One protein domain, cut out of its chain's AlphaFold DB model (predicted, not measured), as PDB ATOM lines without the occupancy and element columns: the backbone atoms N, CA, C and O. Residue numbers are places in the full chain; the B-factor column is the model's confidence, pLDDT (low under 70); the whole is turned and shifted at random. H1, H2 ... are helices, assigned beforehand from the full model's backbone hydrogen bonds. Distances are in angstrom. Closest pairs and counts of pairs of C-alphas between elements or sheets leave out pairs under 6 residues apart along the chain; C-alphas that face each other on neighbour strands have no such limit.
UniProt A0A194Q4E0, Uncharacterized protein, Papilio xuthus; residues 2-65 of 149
ATOM      1  N   CYS A   2       7.833 -28.397 -10.185       91.62
ATOM      2  CA  CYS A   2       6.552 -29.089 -10.400       91.62
ATOM      3  C   CYS A   2       6.108 -29.977  -9.228       91.62
ATOM      4  O   CYS A   2       4.934 -29.936  -8.876       91.62
ATOM      5  N   ALA A   3       7.036 -30.673  -8.561       92.25
ATOM      6  CA  ALA A   3       6.753 -31.399  -7.320       92.25
ATOM      7  C   ALA A   3       6.096 -30.492  -6.262       92.25
ATOM      8  O   ALA A   3       5.032 -30.804  -5.735       92.25
ATOM      9  N   LEU A   4       6.655 -29.293  -6.050       92.06
ATOM     10  CA  LEU A   4       6.089 -28.297  -5.134       92.06
ATOM     11  C   LEU A   4       4.707 -27.798  -5.574       92.06
ATOM     12  O   LEU A   4       3.833 -27.589  -4.738       92.06
ATOM     13  N   ASN A   5       4.481 -27.631  -6.882       91.56
ATOM     14  CA  ASN A   5       3.173 -27.237  -7.410       91.56
ATOM     15  C   ASN A   5       2.100 -28.308  -7.158       91.56
ATOM     16  O   ASN A   5       0.965 -27.961  -6.823       91.56
ATOM     17  N   GLU A   6       2.430 -29.588  -7.328       91.88
ATOM     18  CA  GLU A   6       1.484 -30.679  -7.068       91.88
ATOM     19  C   GLU A   6       1.214 -30.853  -5.567       91.88
ATOM     20  O   GLU A   6       0.079 -31.118  -5.173       91.88
ATOM     21  N   LEU A   7       2.207 -30.570  -4.721       92.81
ATOM     22  CA  LEU A   7       2.097 -30.613  -3.260       92.81
ATOM     23  C   LEU A   7       1.666 -29.273  -2.630       92.81
ATOM     24  O   LEU A   7       1.758 -29.114  -1.414       92.81
ATOM     25  N   ARG A   8       1.173 -28.296  -3.410       88.62
ATOM     26  CA  ARG A   8       0.991 -26.884  -2.984       88.62
ATOM     27  C   ARG A   8       0.159 -26.649  -1.712       88.62
ATOM     28  O   ARG A   8       0.277 -25.592  -1.106       88.62
ATOM     29  N   LEU A   9      -0.702 -27.595  -1.329       89.31
ATOM     30  CA  LEU A   9      -1.549 -27.517  -0.127       89.31
ATOM     31  C   LEU A   9      -1.006 -28.332   1.055       89.31
ATOM     32  O   LEU A   9      -1.628 -28.370   2.112       89.31
ATOM     33  N   ASN A  10       0.136 -28.993   0.880       90.44
ATOM     34  CA  ASN A  10       0.773 -29.813   1.892       90.44
ATOM     35  C   ASN A  10       2.243 -29.405   2.046       90.44
ATOM     36  O   ASN A  10       3.144 -29.972   1.430       90.44
ATOM     37  N   THR A  11       2.476 -28.391   2.880       88.19
ATOM     38  CA  THR A  11       3.819 -27.872   3.178       88.19
ATOM     39  C   THR A  11       4.733 -28.939   3.778       88.19
ATOM     40  O   THR A  11       5.932 -28.919   3.524       88.19
ATOM     41  N   PHE A  12       4.179 -29.891   4.536       89.75
ATOM     42  CA  PHE A  12       4.952 -30.997   5.098       89.75
ATOM     43  C   PHE A  12       5.538 -31.882   3.994       89.75
ATOM     44  O   PHE A  12       6.748 -32.082   3.960       89.75
ATOM     45  N   LEU A  13       4.716 -32.328   3.036       92.38
ATOM     46  CA  LEU A  13       5.201 -33.136   1.912       92.38
ATOM     47  C   LEU A  13       6.137 -32.345   0.992       92.38
ATOM     48  O   LEU A  13       7.107 -32.901   0.493       92.38
ATOM     49  N   GLN A  14       5.901 -31.043   0.792       92.88
ATOM     50  CA  GLN A  14       6.855 -30.192   0.068       92.88
ATOM     51  C   GLN A  14       8.228 -30.183   0.748       92.88
ATOM     52  O   GLN A  14       9.243 -30.350   0.076       92.88
ATOM     53  N   ALA A  15       8.259 -30.009   2.072       90.25
ATOM     54  CA  ALA A  15       9.498 -30.021   2.840       90.25
ATOM     55  C   ALA A  15      10.171 -31.402   2.816       90.25
ATOM     56  O   ALA A  15      11.387 -31.474   2.671       90.25
ATOM     57  N   GLN A  16       9.398 -32.486   2.903       91.56
ATOM     58  CA  GLN A  16       9.911 -33.854   2.804       91.56
ATOM     59  C   GLN A  16      10.547 -34.125   1.435       91.56
ATOM     60  O   GLN A  16      11.658 -34.646   1.378       91.56
ATOM     61  N   PHE A  17       9.888 -33.710   0.348       94.19
ATOM     62  CA  PHE A  17      10.426 -33.831  -1.007       94.19
ATOM     63  C   PHE A  17      11.759 -33.085  -1.147       94.19
ATOM     64  O   PHE A  17      12.757 -33.662  -1.568       94.19
ATOM     65  N   LEU A  18      11.789 -31.810  -0.735       93.38
ATOM     66  CA  LEU A  18      12.990 -30.973  -0.818       93.38
ATOM     67  C   LEU A  18      14.130 -31.505   0.047       93.38
ATOM     68  O   LEU A  18      15.282 -31.447  -0.370       93.38
ATOM     69  N   LYS A  19      13.818 -32.022   1.239       92.62
ATOM     70  CA  LYS A  19      14.802 -32.673   2.105       92.62
ATOM     71  C   LYS A  19      15.426 -33.873   1.392       92.62
ATOM     72  O   LYS A  19      16.647 -33.952   1.325       92.62
ATOM     73  N   CYS A  20      14.604 -34.757   0.830       92.75
ATOM     74  CA  CYS A  20      15.078 -35.936   0.111       92.75
ATOM     75  C   CYS A  20      15.993 -35.564  -1.070       92.75
ATOM     76  O   CYS A  20      17.067 -36.154  -1.208       92.75
ATOM     77  N   GLU A  21      15.622 -34.553  -1.869       94.00
ATOM     78  CA  GLU A  21      16.471 -34.047  -2.960       94.00
ATOM     79  C   GLU A  21      17.790 -33.451  -2.433       94.00
ATOM     80  O   GLU A  21      18.856 -33.719  -2.988       94.00
ATOM     81  N   ALA A  22      17.740 -32.663  -1.354       91.19
ATOM     82  CA  ALA A  22      18.918 -32.022  -0.763       91.19
ATOM     83  C   ALA A  22      19.903 -33.026  -0.135       91.19
ATOM     84  O   ALA A  22      21.104 -32.765  -0.100       91.19
ATOM     85  N   GLU A  23      19.411 -34.178   0.324       92.75
ATOM     86  CA  GLU A  23      20.223 -35.302   0.808       92.75
ATOM     87  C   GLU A  23      20.895 -36.092  -0.334       92.75
ATOM     88  O   GLU A  23      21.721 -36.966  -0.075       92.75
ATOM     89  N   GLY A  24      20.596 -35.765  -1.597       93.00
ATOM     90  CA  GLY A  24      21.214 -36.373  -2.777       93.00
ATOM     91  C   GLY A  24      20.546 -37.665  -3.250       93.00
ATOM     92  O   GLY A  24      21.126 -38.385  -4.066       93.00
ATOM     93  N   ASN A  25      19.342 -37.970  -2.762       93.38
ATOM     94  CA  ASN A  25      18.577 -39.125  -3.224       93.38
ATOM     95  C   ASN A  25      18.076 -38.930  -4.663       93.38
ATOM     96  O   ASN A  25      17.977 -37.812  -5.177       93.38
ATOM     97  N   SER A  26      17.743 -40.035  -5.333       92.25
ATOM     98  CA  SER A  26      17.184 -39.971  -6.681       92.25
ATOM     99  C   SER A  26      15.756 -39.420  -6.667       92.25
ATOM    100  O   SER A  26      15.003 -39.577  -5.706       92.25
ATOM    101  N   ASN A  27      15.359 -38.811  -7.785       88.38
ATOM    102  CA  ASN A  27      14.031 -38.218  -7.923       88.38
ATOM    103  C   ASN A  27      12.910 -39.252  -7.720       88.38
ATOM    104  O   ASN A  27      11.895 -38.942  -7.109       88.38
ATOM    105  N   ASP A  28      13.112 -40.492  -8.176       89.25
ATOM    106  CA  ASP A  28      12.134 -41.574  -8.026       89.25
ATOM    107  C   ASP A  28      11.898 -41.943  -6.554       89.25
ATOM    108  O   ASP A  28      10.754 -42.161  -6.149       89.25
ATOM    109  N   VAL A  29      12.959 -41.941  -5.738       90.94
ATOM    110  CA  VAL A  29      12.866 -42.155  -4.285       90.94
ATOM    111  C   VAL A  29      12.084 -41.011  -3.640       90.94
ATOM    112  O   VAL A  29      11.108 -41.250  -2.935       90.94
ATOM    113  N   CYS A  30      12.415 -39.762  -3.965       92.38
ATOM    114  CA  CYS A  30      11.732 -38.607  -3.375       92.38
ATOM    115  C   CYS A  30      10.256 -38.495  -3.795       92.38
ATOM    116  O   CYS A  30       9.401 -38.077  -3.007       92.38
ATOM    117  N   ILE A  31       9.929 -38.888  -5.029       91.38
ATOM    118  CA  ILE A  31       8.546 -38.979  -5.519       91.38
ATOM    119  C   ILE A  31       7.773 -40.054  -4.743       91.38
ATOM    120  O   ILE A  31       6.638 -39.805  -4.332       91.38
ATOM    121  N   CYS A  32       8.388 -41.216  -4.510       89.12
ATOM    122  CA  CYS A  32       7.817 -42.306  -3.716       89.12
ATOM    123  C   CYS A  32       7.515 -41.879  -2.281       89.12
ATOM    124  O   CYS A  32       6.367 -41.983  -1.850       89.12
ATOM    125  N   ASP A  33       8.506 -41.320  -1.586       87.31
ATOM    126  CA  ASP A  33       8.395 -40.942  -0.174       87.31
ATOM    127  C   ASP A  33       7.287 -39.916   0.080       87.31
ATOM    128  O   ASP A  33       6.729 -39.838   1.174       87.31
ATOM    129  N   THR A  34       6.957 -39.125  -0.941       88.94
ATOM    130  CA  THR A  34       5.918 -38.093  -0.864       88.94
ATOM    131  C   THR A  34       4.586 -38.500  -1.476       88.94
ATOM    132  O   THR A  34       3.619 -37.738  -1.379       88.94
ATOM    133  N   GLY A  35       4.498 -39.683  -2.091       88.00
ATOM    134  CA  GLY A  35       3.282 -40.143  -2.757       88.00
ATOM    135  C   GLY A  35       2.886 -39.291  -3.960       88.00
ATOM    136  O   GLY A  35       1.694 -39.150  -4.252       88.00
ATOM    137  N   LEU A  36       3.859 -38.662  -4.619       89.75
ATOM    138  CA  LEU A  36       3.611 -37.780  -5.751       89.75
ATOM    139  C   LEU A  36       3.067 -38.571  -6.948       89.75
ATOM    140  O   LEU A  36       3.657 -39.550  -7.397       89.75
ATOM    141  N   ASP A  37       1.950 -38.101  -7.505       89.81
ATOM    142  CA  ASP A  37       1.378 -38.654  -8.734       89.81
ATOM    143  C   ASP A  37       2.289 -38.318  -9.926       89.81
ATOM    144  O   ASP A  37       2.441 -37.155 -10.322       89.81
ATOM    145  N   THR A  38       2.904 -39.353 -10.496       89.62
ATOM    146  CA  THR A  38       3.880 -39.244 -11.583       89.62
ATOM    147  C   THR A  38       3.273 -38.724 -12.882       89.62
ATOM    148  O   THR A  38       3.937 -37.974 -13.601       89.62
ATOM    149  N   GLU A  39       2.012 -39.042 -13.177       90.75
ATOM    150  CA  GLU A  39       1.329 -38.560 -14.381       90.75
ATOM    151  C   GLU A  39       1.039 -37.066 -14.271       90.75
ATOM    152  O   GLU A  39       1.307 -36.290 -15.198       90.75
ATOM    153  N   ARG A  40       0.577 -36.621 -13.100       90.06
ATOM    154  CA  ARG A  40       0.373 -35.192 -12.831       90.06
ATOM    155  C   ARG A  40       1.683 -34.418 -12.824       90.06
ATOM    156  O   ARG A  40       1.750 -33.320 -13.385       90.06
ATOM    157  N   LEU A  41       2.734 -34.998 -12.248       90.69
ATOM    158  CA  LEU A  41       4.071 -34.416 -12.263       90.69
ATOM    159  C   LEU A  41       4.583 -34.254 -13.701       90.69
ATOM    160  O   LEU A  41       5.013 -33.161 -14.080       90.69
ATOM    161  N   ARG A  42       4.469 -35.302 -14.526       90.88
ATOM    162  CA  ARG A  42       4.845 -35.277 -15.947       90.88
ATOM    163  C   ARG A  42       4.056 -34.222 -16.714       90.88
ATOM    164  O   ARG A  42       4.641 -33.439 -17.465       90.88
ATOM    165  N   HIS A  43       2.745 -34.158 -16.500       93.38
ATOM    166  CA  HIS A  43       1.897 -33.149 -17.119       93.38
ATOM    167  C   HIS A  43       2.321 -31.728 -16.720       93.38
ATOM    168  O   HIS A  43       2.409 -30.851 -17.583       93.38
ATOM    169  N   CYS A  44       2.653 -31.495 -15.446       91.75
ATOM    170  CA  CYS A  44       3.186 -30.212 -14.992       91.75
ATOM    171  C   CYS A  44       4.501 -29.866 -15.697       91.75
ATOM    172  O   CYS A  44       4.654 -28.740 -16.159       91.75
ATOM    173  N   ILE A  45       5.435 -30.812 -15.822       90.56
ATOM    174  CA  ILE A  45       6.731 -30.559 -16.470       90.56
ATOM    175  C   ILE A  45       6.531 -30.087 -17.917       90.56
ATOM    176  O   ILE A  45       7.160 -29.118 -18.341       90.56
ATOM    177  N   ILE A  46       5.608 -30.718 -18.648       91.44
ATOM    178  CA  ILE A  46       5.315 -30.378 -20.047       91.44
ATOM    179  C   ILE A  46       4.593 -29.027 -20.161       91.44
ATOM    180  O   ILE A  46       4.894 -28.235 -21.052       91.44
ATOM    181  N   THR A  47       3.636 -28.748 -19.274       91.44
ATOM    182  CA  THR A  47       2.735 -27.586 -19.407       91.44
ATOM    183  C   THR A  47       3.187 -26.344 -18.645       91.44
ATOM    184  O   THR A  47       2.768 -25.234 -18.971       91.44
ATOM    185  N   LYS A  48       4.044 -26.499 -17.632       86.94
ATOM    186  CA  LYS A  48       4.437 -25.445 -16.688       86.94
ATOM    187  C   LYS A  48       5.953 -25.254 -16.587       86.94
ATOM    188  O   LYS A  48       6.466 -24.860 -15.539       86.94
ATOM    189  N   GLY A  49       6.674 -25.450 -17.692       78.44
ATOM    190  CA  GLY A  49       8.115 -25.171 -17.773       78.44
ATOM    191  C   GLY A  49       8.500 -23.727 -17.401       78.44
ATOM    192  O   GLY A  49       9.617 -23.475 -16.961       78.44
ATOM    193  N   SER A  50       7.559 -22.778 -17.481       86.81
ATOM    194  CA  SER A  50       7.760 -21.374 -17.095       86.81
ATOM    195  C   SER A  50       7.860 -21.128 -15.584       86.81
ATOM    196  O   SER A  50       8.263 -20.034 -15.187       86.81
ATOM    197  N   LEU A  51       7.530 -22.105 -14.727       85.75
ATOM    198  CA  LEU A  51       7.567 -21.932 -13.266       85.75
ATOM    199  C   LEU A  51       8.961 -21.554 -12.751       85.75
ATOM    200  O   LEU A  51       9.075 -20.711 -11.864       85.75
ATOM    201  N   ALA A  52      10.014 -22.151 -13.317       84.38
ATOM    202  CA  ALA A  52      11.390 -21.829 -12.946       84.38
ATOM    203  C   ALA A  52      11.746 -20.384 -13.328       84.38
ATOM    204  O   ALA A  52      12.253 -19.627 -12.502       84.38
ATOM    205  N   SER A  53      11.397 -19.966 -14.548       86.56
ATOM    206  CA  SER A  53      11.638 -18.603 -15.032       86.56
ATOM    207  C   SER A  53      10.856 -17.556 -14.241       86.56
ATOM    208  O   SER A  53      11.371 -16.472 -13.973       86.56
ATOM    209  N   PHE A  54       9.623 -17.872 -13.830       88.38
ATOM    210  CA  PHE A  54       8.821 -16.988 -12.987       88.38
ATOM    211  C   PHE A  54       9.476 -16.774 -11.618       88.38
ATOM    212  O   PHE A  54       9.601 -15.632 -11.176       88.38
ATOM    213  N   ALA A  55       9.942 -17.852 -10.980       85.25
ATOM    214  CA  ALA A  55      10.663 -17.761  -9.714       85.25
ATOM    215  C   ALA A  55      11.956 -16.940  -9.865       85.25
ATOM    216  O   ALA A  55      12.161 -15.989  -9.115       85.25
ATOM    217  N   ALA A  56      12.770 -17.224 -10.888       85.88
ATOM    218  CA  ALA A  56      14.003 -16.480 -11.158       85.88
ATOM    219  C   ALA A  56      13.745 -14.978 -11.385       85.88
ATOM    220  O   ALA A  56      14.437 -14.134 -10.819       85.88
ATOM    221  N   SER A  57      12.706 -14.629 -12.153       89.44
ATOM    222  CA  SER A  57      12.320 -13.229 -12.372       89.44
ATOM    223  C   SER A  57      11.889 -12.540 -11.078       89.44
ATOM    224  O   SER A  57      12.207 -11.369 -10.875       89.44
ATOM    225  N   LYS A  58      11.196 -13.251 -10.180       87.50
ATOM    226  CA  LYS A  58      10.788 -12.705  -8.883       87.50
ATOM    227  C   LYS A  58      11.974 -12.410  -7.973       87.50
ATOM    228  O   LYS A  58      12.036 -11.299  -7.454       87.50
ATOM    229  N   TYR A  59      12.927 -13.330  -7.841       85.38
ATOM    230  CA  TYR A  59      14.143 -13.074  -7.061       85.38
ATOM    231  C   TYR A  59      14.959 -11.913  -7.641       85.38
ATOM    232  O   TYR A  59      15.377 -11.026  -6.900       85.38
ATOM    233  N   HIS A  60      15.069 -11.839  -8.971       87.19
ATOM    234  CA  HIS A  60      15.728 -10.719  -9.642       87.19
ATOM    235  C   HIS A  60      15.037  -9.371  -9.367       87.19
ATOM    236  O   HIS A  60      15.705  -8.395  -9.039       87.19
ATOM    237  N   GLN A  61      13.700  -9.310  -9.438       88.88
ATOM    238  CA  GLN A  61      12.923  -8.100  -9.111       88.88
ATOM    239  C   GLN A  61      13.095  -7.657  -7.654       88.88
ATOM    240  O   GLN A  61      12.998  -6.468  -7.362       88.88
ATOM    241  N   MET A  62      13.329  -8.603  -6.745       83.19
ATOM    242  CA  MET A  62      13.585  -8.324  -5.331       83.19
ATOM    243  C   MET A  62      15.038  -7.907  -5.058       83.19
ATOM    244  O   MET A  62      15.356  -7.577  -3.920       83.19
ATOM    245  N   GLY A  63      15.914  -7.911  -6.072       84.19
ATOM    246  CA  GLY A  63      17.340  -7.634  -5.896       84.19
ATOM    247  C   GLY A  63      18.058  -8.696  -5.060       84.19
ATOM    248  O   GLY A  63      19.048  -8.384  -4.412       84.19
ATOM    249  N   ILE A  64      17.533  -9.925  -5.036       80.31
ATOM    250  CA  ILE A  64      18.104 -11.047  -4.289       80.31
ATOM    251  C   ILE A  64      19.008 -11.833  -5.239       80.31
ATOM    252  O   ILE A  64      18.523 -12.480  -6.169       80.31
ATOM    253  N   ASP A  65      20.315 -11.775  -5.001       78.81
ATOM    254  CA  ASP A  65      21.356 -12.482  -5.756       78.81
ATOM    255  C   ASP A  65      22.096 -13.552  -4.927       78.81
ATOM    256  O   ASP A  65      22.939 -14.273  -5.460       78.81
TER     257      ASP A  65
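What this domain is: This is residues 2 to 65 of the 149 residues of an uncharacterized protein of Papilio xuthus (UniProt A0A194Q4E0). A small, loosely built helical domain has the short helix H1 at its middle, with the helical hairpin of H2 and H3 on one side and H4 on another; beyond H4 the chain turns and H5 leads away as an arm that touches no helix. Residues 57 to 63, of which 57 to 61 belong to H5, stick out free at the far end of this arm. The printed part has 64 residues with five named helices, H1 to H5 in order along the chain, and no named strand; its class is all helix. It is only just loose, close to compact, with a radius of gyration of the C-alphas of 12.9 A, and it spans 35 by 26 by 22 A.

How they stand to each other: H1, residues 2 to 6, and H2, residues 11 to 22, only just touch, with 3 pairs of C-alphas within 8 A; their closest C-alphas, those of Leu 4 and Gln 14, are 5.6 A apart, and H2 touches H1 with residues 14 to 17 alone. H2 and H3, residues 27 to 34, form a helical hairpin: they touch, with the closest C-alphas, those of Phe 17 and Cys 30, 5.5 A apart, at a shallow tilt of 29 degrees, opposite ways. H1 and H3 are close but not clearly touching, the C-alphas of Ala 3 and Ile 31 being the closest at 8.0 A. H1 touches H4, residues 38 to 47, where the closest C-alphas, those of Cys 2 and Cys 44, are 5.8 A apart. H3 and H4 are close but not clearly touching, with Ile 31 and Thr 38 closest at 7.7 A between C-alphas, at a steep tilt of 61 degrees, opposite ways. H5, residues 50 to 61, is close to H1 but not clearly touching, with the C-alphas of Cys 2 and Leu 51 closest at 7.8 A. H5 is apart from H2, H3 and H4, and H2 is apart from H4. In H1, H2, H3, H4 and H5 every O i to N i+4 pair is within hydrogen-bond range.

Where its parts are: H1 begins at C-alpha 2, (6.552, -29.089, -10.400), and has five residues. H2 is 16.1 A long from first to last C-alpha, H3 10.8 A and H4 14.1 A; H4 begins at C-alpha 38, (3.880, -39.244, -11.583). H5 is 16.3 A long and ends at C-alpha 61, (12.923, -8.100, -9.111).

The domain as a whole: The two C-alphas farthest apart are those of Cys 32 and Gly 63, at 36.0 A. The printed part has no cut, and the four links between the helices are tight. The mean pLDDT of the printed part is 89.4, and no printed residue is under 70.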